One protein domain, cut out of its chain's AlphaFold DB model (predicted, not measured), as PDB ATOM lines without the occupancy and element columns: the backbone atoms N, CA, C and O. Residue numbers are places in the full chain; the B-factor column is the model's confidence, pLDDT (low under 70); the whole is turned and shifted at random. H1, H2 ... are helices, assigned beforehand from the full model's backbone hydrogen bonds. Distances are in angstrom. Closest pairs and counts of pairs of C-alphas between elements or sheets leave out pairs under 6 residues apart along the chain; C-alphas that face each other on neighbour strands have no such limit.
ATOM      1  N   GLU A  84     164.220 176.749 234.521       90.44
ATOM      2  CA  GLU A  84     164.692 175.857 233.448       90.44
ATOM      3  C   GLU A  84     163.599 175.502 232.425       90.44
ATOM      4  O   GLU A  84     163.865 175.396 231.224       90.44
ATOM      5  N   ALA A  85     162.345 175.360 232.870       89.50
ATOM      6  CA  ALA A  85     161.216 175.067 231.987       89.50
ATOM      7  C   ALA A  85     160.928 176.220 231.005       89.50
ATOM      8  O   ALA A  85     160.633 175.997 229.820       89.50
ATOM      9  N   GLN A  86     161.051 177.465 231.471       91.75
ATOM     10  CA  GLN A  86     160.901 178.646 230.629       91.75
ATOM     11  C   GLN A  86     162.095 178.781 229.675       91.75
ATOM     12  O   GLN A  86     161.902 179.012 228.479       91.75
ATOM     13  N   GLU A  87     163.323 178.566 230.153       94.31
ATOM     14  CA  GLU A  87     164.515 178.622 229.301       94.31
ATOM     15  C   GLU A  87     164.495 177.562 228.194       94.31
ATOM     16  O   GLU A  87     164.818 177.857 227.038       94.31
ATOM     17  N   ALA A  88     164.039 176.344 228.501       91.62
ATOM     18  CA  ALA A  88     163.860 175.283 227.513       91.62
ATOM     19  C   ALA A  88     162.881 175.697 226.399       91.62
ATOM     20  O   ALA A  88     163.078 175.359 225.223       91.62
ATOM     21  N   SER A  89     161.869 176.501 226.737       92.12
ATOM     22  CA  SER A  89     160.892 177.025 225.779       92.12
ATOM     23  C   SER A  89     161.514 177.991 224.763       92.12
ATOM     24  O   SER A  89     161.028 178.072 223.631       92.12
ATOM     25  N   ASN A  90     162.659 178.620 225.064       95.31
ATOM     26  CA  ASN A  90     163.382 179.463 224.100       95.31
ATOM     27  C   ASN A  90     163.828 178.685 222.853       95.31
ATOM     28  O   ASN A  90     163.871 179.233 221.746       95.31
ATOM     29  N   LYS A  91     164.132 177.387 222.994       94.06
ATOM     30  CA  LYS A  91     164.455 176.519 221.849       94.06
ATOM     31  C   LYS A  91     163.264 176.386 220.905       94.06
ATOM     32  O   LYS A  91     163.437 176.361 219.684       94.06
ATOM     33  N   ILE A  92     162.062 176.307 221.466       93.31
ATOM     34  CA  ILE A  92     160.830 176.175 220.698       93.31
ATOM     35  C   ILE A  92     160.467 177.518 220.072       93.31
ATOM     36  O   ILE A  92     160.232 177.567 218.868       93.31
ATOM     37  N   TYR A  93     160.585 178.613 220.824       95.00
ATOM     38  CA  TYR A  93     160.409 179.977 220.326       95.00
ATOM     39  C   TYR A  93     161.248 180.259 219.066       95.00
ATOM     40  O   TYR A  93     160.722 180.702 218.043       95.00
ATOM     41  N   ARG A  94     162.551 179.930 219.088       96.12
ATOM     42  CA  ARG A  94     163.440 180.099 217.921       96.12
ATOM     43  C   ARG A  94     162.973 179.273 216.717       96.12
ATOM     44  O   ARG A  94     162.951 179.784 215.600       96.12
ATOM     45  N   ARG A  95     162.544 178.026 216.946       95.69
ATOM     46  CA  ARG A  95     162.036 177.122 215.900       95.69
ATOM     47  C   ARG A  95     160.721 177.616 215.292       95.69
ATOM     48  O   ARG A  95     160.546 177.544 214.075       95.69
ATOM     49  N   VAL A  96     159.797 178.096 216.121       95.94
ATOM     50  CA  VAL A  96     158.512 178.658 215.682       95.94
ATOM     51  C   VAL A  96     158.766 179.896 214.833       95.94
ATOM     52  O   VAL A  96     158.298 179.952 213.700       95.94
ATOM     53  N   ARG A  97     159.613 180.821 215.300       94.94
ATOM     54  CA  ARG A  97     160.004 182.009 214.529       94.94
ATOM     55  C   ARG A  97     160.592 181.657 213.158       94.94
ATOM     56  O   ARG A  97     160.311 182.334 212.177       94.94
ATOM     57  N   GLU A  98     161.415 180.617 213.064       95.38
ATOM     58  CA  GLU A  98     162.057 180.241 211.801       95.38
ATOM     59  C   GLU A  98     161.080 179.621 210.786       95.38
ATOM     60  O   GLU A  98     161.161 179.952 209.597       95.38
ATOM     61  N   ARG A  99     160.186 178.734 211.254       95.38
ATOM     62  CA  ARG A  99     159.416 177.801 210.404       95.38
ATOM     63  C   ARG A  99     157.897 178.006 210.394       95.38
ATOM     64  O   ARG A  99     157.253 177.522 209.475       95.38
ATOM     65  N   HIS A 100     157.329 178.690 211.385       93.56
ATOM     66  CA  HIS A 100     155.877 178.762 211.619       93.56
ATOM     67  C   HIS A 100     155.359 180.205 211.744       93.56
ATOM     68  O   HIS A 100     154.304 180.429 212.324       93.56
ATOM     69  N   THR A 101     156.097 181.195 211.229       95.94
ATOM     70  CA  THR A 101     155.660 182.600 211.222       95.94
ATOM     71  C   THR A 101     155.748 183.200 209.824       95.94
ATOM     72  O   THR A 101     156.647 182.873 209.041       95.94
ATOM     73  N   ARG A 102     154.824 184.110 209.508       95.50
ATOM     74  CA  ARG A 102     154.849 184.926 208.293       95.50
ATOM     75  C   ARG A 102     156.006 185.923 208.383       95.50
ATOM     76  O   ARG A 102     156.108 186.698 209.333       95.50
ATOM     77  N   LYS A 103     156.865 185.943 207.357       94.19
ATOM     78  CA  LYS A 103     158.041 186.836 207.259       94.19
ATOM     79  C   LYS A 103     157.757 188.115 206.459       94.19
ATOM     80  O   LYS A 103     158.660 188.674 205.850       94.19
ATOM     81  N   SER A 104     156.496 188.553 206.429       94.06
ATOM     82  CA  SER A 104     156.056 189.735 205.676       94.06
ATOM     83  C   SER A 104     156.258 191.045 206.440       94.06
ATOM     84  O   SER A 104     156.629 192.051 205.847       94.06
ATOM     85  N   SER A 105     156.043 191.048 207.756       95.62
ATOM     86  CA  SER A 105     156.274 192.205 208.625       95.62
ATOM     87  C   SER A 105     156.605 191.737 210.040       95.62
ATOM     88  O   SER A 105     156.223 190.637 210.441       95.62
ATOM     89  N   ARG A 106     157.282 192.584 210.827       93.81
ATOM     90  CA  ARG A 106     157.579 192.266 212.235       93.81
ATOM     91  C   ARG A 106     156.311 192.040 213.059       93.81
ATOM     92  O   ARG A 106     156.312 191.156 213.903       93.81
ATOM     93  N   LEU A 107     155.252 192.810 212.793       96.69
ATOM     94  CA  LEU A 107     153.965 192.671 213.480       96.69
ATOM     95  C   LEU A 107     153.350 191.295 213.216       96.69
ATOM     96  O   LEU A 107     153.052 190.580 214.165       96.69
ATOM     97  N   ASN A 108     153.280 190.885 211.947       96.00
ATOM     98  CA  ASN A 108     152.724 189.586 211.565       96.00
ATOM     99  C   ASN A 108     153.569 188.428 212.116       96.00
ATOM    100  O   ASN A 108     153.032 187.421 212.566       96.00
ATOM    101  N   THR A 109     154.899 188.580 212.129       96.12
ATOM    102  CA  THR A 109     155.798 187.587 212.733       96.12
ATOM    103  C   THR A 109     155.535 187.428 214.230       96.12
ATOM    104  O   THR A 109     155.499 186.303 214.721       96.12
ATOM    105  N   THR A 110     155.380 188.532 214.967       96.12
ATOM    106  CA  THR A 110     155.120 188.497 216.412       96.12
ATOM    107  C   THR A 110     153.730 187.950 216.724       96.12
ATOM    108  O   THR A 110     153.602 187.160 217.652       96.12
ATOM    109  N   GLU A 111     152.719 188.315 215.937       97.06
ATOM    110  CA  GLU A 111     151.358 187.787 216.053       97.06
ATOM    111  C   GLU A 111     151.344 186.255 215.927       97.06
ATOM    112  O   GLU A 111     150.901 185.560 216.841       97.06
ATOM    113  N   ASP A 112     151.913 185.715 214.844       96.75
ATOM    114  CA  ASP A 112     151.974 184.265 214.620       96.75
ATOM    115  C   ASP A 112     152.754 183.548 215.721       96.75
ATOM    116  O   ASP A 112     152.377 182.468 216.174       96.75
ATOM    117  N   LEU A 113     153.852 184.158 216.170       96.19
ATOM    118  CA  LEU A 113     154.687 183.603 217.224       96.19
ATOM    119  C   LEU A 113     153.920 183.490 218.542       96.19
ATOM    120  O   LEU A 113     153.994 182.447 219.187       96.19
ATOM    121  N   ILE A 114     153.159 184.520 218.919       96.00
ATOM    122  CA  ILE A 114     152.321 184.498 220.122       96.00
ATOM    123  C   ILE A 114     151.230 183.436 219.986       96.00
ATOM    124  O   ILE A 114     151.087 182.615 220.890       96.00
ATOM    125  N   HIS A 115     150.516 183.384 218.859       96.50
ATOM    126  CA  HIS A 115     149.474 182.376 218.634       96.50
ATOM    127  C   HIS A 115     150.010 180.942 218.755       96.50
ATOM    128  O   HIS A 115     149.423 180.109 219.446       96.50
ATOM    129  N   MET A 116     151.168 180.665 218.152       95.56
ATOM    130  CA  MET A 116     151.805 179.349 218.229       95.56
ATOM    131  C   MET A 116     152.264 179.000 219.649       95.56
ATOM    132  O   MET A 116     152.114 177.853 220.078       95.56
ATOM    133  N   MET A 117     152.803 179.970 220.395       94.62
ATOM    134  CA  MET A 117     153.200 179.748 221.789       94.62
ATOM    135  C   MET A 117     151.982 179.516 222.695       94.62
ATOM    136  O   MET A 117     152.036 178.623 223.538       94.62
ATOM    137  N   LEU A 118     150.869 180.228 222.476       94.75
ATOM    138  CA  LEU A 118     149.613 180.020 223.208       94.75
ATOM    139  C   LEU A 118     149.057 178.609 222.990       94.75
ATOM    140  O   LEU A 118     148.749 177.916 223.958       94.75
ATOM    141  N   GLN A 119     149.015 178.145 221.738       92.44
ATOM    142  CA  GLN A 119     148.576 176.786 221.405       92.44
ATOM    143  C   GLN A 119     149.473 175.713 222.045       92.44
ATOM    144  O   GLN A 119     149.029 174.607 222.357       92.44
ATOM    145  N   GLN A 120     150.761 176.007 222.222       90.00
ATOM    146  CA  GLN A 120     151.682 175.094 222.882       90.00
ATOM    147  C   GLN A 120     151.450 175.020 224.396       90.00
ATOM    148  O   GLN A 120     151.567 173.931 224.955       90.00
ATOM    149  N   SER A 121     151.144 176.145 225.043       91.25
ATOM    150  CA  SER A 121     150.860 176.210 226.482       91.25
ATOM    151  C   SER A 121     149.432 175.804 226.861       91.25
ATOM    152  O   SER A 121     149.132 175.708 228.048       91.25
ATOM    153  N   ASP A 122     148.551 175.574 225.886       93.19
ATOM    154  CA  ASP A 122     147.160 175.189 226.125       93.19
ATOM    155  C   ASP A 122     147.067 173.840 226.881       93.19
ATOM    156  O   ASP A 122     147.533 172.814 226.366       93.19
ATOM    157  N   PRO A 123     146.455 173.797 228.084       91.56
ATOM    158  CA  PRO A 123     146.371 172.578 228.889       91.56
ATOM    159  C   PRO A 123     145.555 171.451 228.244       91.56
ATOM    160  O   PRO A 123     145.900 170.277 228.396       91.56
ATOM    161  N   VAL A 124     144.486 171.787 227.516       93.31
ATOM    162  CA  VAL A 124     143.598 170.815 226.862       93.31
ATOM    163  C   VAL A 124     144.332 170.158 225.699       93.31
ATOM    164  O   VAL A 124     144.356 168.929 225.588       93.31
ATOM    165  N   ILE A 125     145.009 170.962 224.877       91.75
ATOM    166  CA  ILE A 125     145.814 170.469 223.753       91.75
ATOM    167  C   ILE A 125     147.021 169.678 224.270       91.75
ATOM    168  O   ILE A 125     147.341 168.620 223.725       91.75
ATOM    169  N   SER A 126     147.697 170.169 225.312       89.12
ATOM    170  CA  SER A 126     148.856 169.502 225.915       89.12
ATOM    171  C   SER A 126     148.489 168.114 226.446       89.12
ATOM    172  O   SER A 126     149.155 167.127 226.125       89.12
ATOM    173  N   ARG A 127     147.358 168.005 227.157       88.88
ATOM    174  CA  ARG A 127     146.835 166.725 227.650       88.88
ATOM    175  C   ARG A 127     146.496 165.759 226.513       88.88
ATOM    176  O   ARG A 127     146.821 164.580 226.615       88.88
ATOM    177  N   ALA A 128     145.879 166.243 225.434       90.81
ATOM    178  CA  ALA A 128     145.511 165.411 224.286       90.81
ATOM    179  C   ALA A 128     146.724 164.933 223.463       90.81
ATOM    180  O   ALA A 128     146.687 163.853 222.881       90.81
ATOM    181  N   ARG A 129     147.811 165.717 223.421       86.62
ATOM    182  CA  ARG A 129     149.039 165.401 222.668       86.62
ATOM    183  C   ARG A 129     149.840 164.243 223.271       86.62
ATOM    184  O   ARG A 129     150.605 163.601 222.555       86.62
ATOM    185  N   GLY A 130     149.657 163.991 224.567       78.88
ATOM    186  CA  GLY A 130     150.459 163.054 225.343       78.88
ATOM    187  C   GLY A 130     151.799 163.659 225.768       78.88
ATOM    188  O   GLY A 130     152.444 164.400 225.023       78.88
TER     189      GLY A 130
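This is residues 84 to 130 of the 157 residues of an uncharacterized protein of Acyrthosiphon pisum (UniProt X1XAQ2). Two helices of 16 residues, H1 and H2, make an open, lopsided V: the later part of H1, residues 93 to 97, packs on H2, and from there the rest of H1 splays away from H2 toward Glu 84. A short helix, H3, follows H2 and, as residues 123 to 129, makes up most of the stretch of residues 121 to 130 that sticks out from the rest at the end of H2. The printed part has 47 residues, with three named helices in the order H1, H2, H3 along the chain and no named strand; its class is all helix. The whole is only just loose, close to compact, with a radius of gyration of the C-alphas of 11.6 A, and the C-alphas span 33 by 22 by 14 A along their three main axes.

Start with H2, residues 106 to 121, and look from it to H1, residues 84 to 99. The two helices touch, H1 with residues 93 to 97 alone, and 6 pairs of C-alphas are within 8 A. Their closest C-alphas, those of Arg 97 and Leu 113, are 6.2 A apart. Their lines stand at a steep tilt of 49 degrees, and they run opposite ways. Now go on to H3, residues 123 to 129, which is close to H2 but not clearly touching it. The closest C-alphas of H2 and H3, those of Gln 120 and Ser 126, are 7.0 A apart. The lines of H2 and H3 are about perpendicular, at 77 degrees. H1 and H3 are apart. In the backbones of H2 and H3, each O i to N i+4 pair is within hydrogen-bond range; in H1, 9 of 12 are.

Find C-alpha 106 at (157.579, 192.266, 212.235); from there H2 runs 22.5 A to C-alpha 121 at (150.860, 176.210, 226.482). Look back to C-alpha 84 at (164.692, 175.857, 233.448), where H1 begins; it measures 23.7 A from its first to its last C-alpha, that of Arg 99. H3 runs from Pro 123 to C-alpha 129 at (149.039, 165.401, 222.668), with 9.9 A between its first and last C-alphas.

The two C-alphas farthest apart, those of Ser 105 and Gly 130, are 34.1 A from each other. Residues 121 to 130 stand free, and without them the body of 37 residues spans 32 by 16 by 13 A. The printed part has no cut. The link from H1 to H2, six residues, is short, and the link from H2 to H3, Asp 122, is tight; no link is long. The mean pLDDT of the printed part is 93.5, and no printed residue is under 70 in this model.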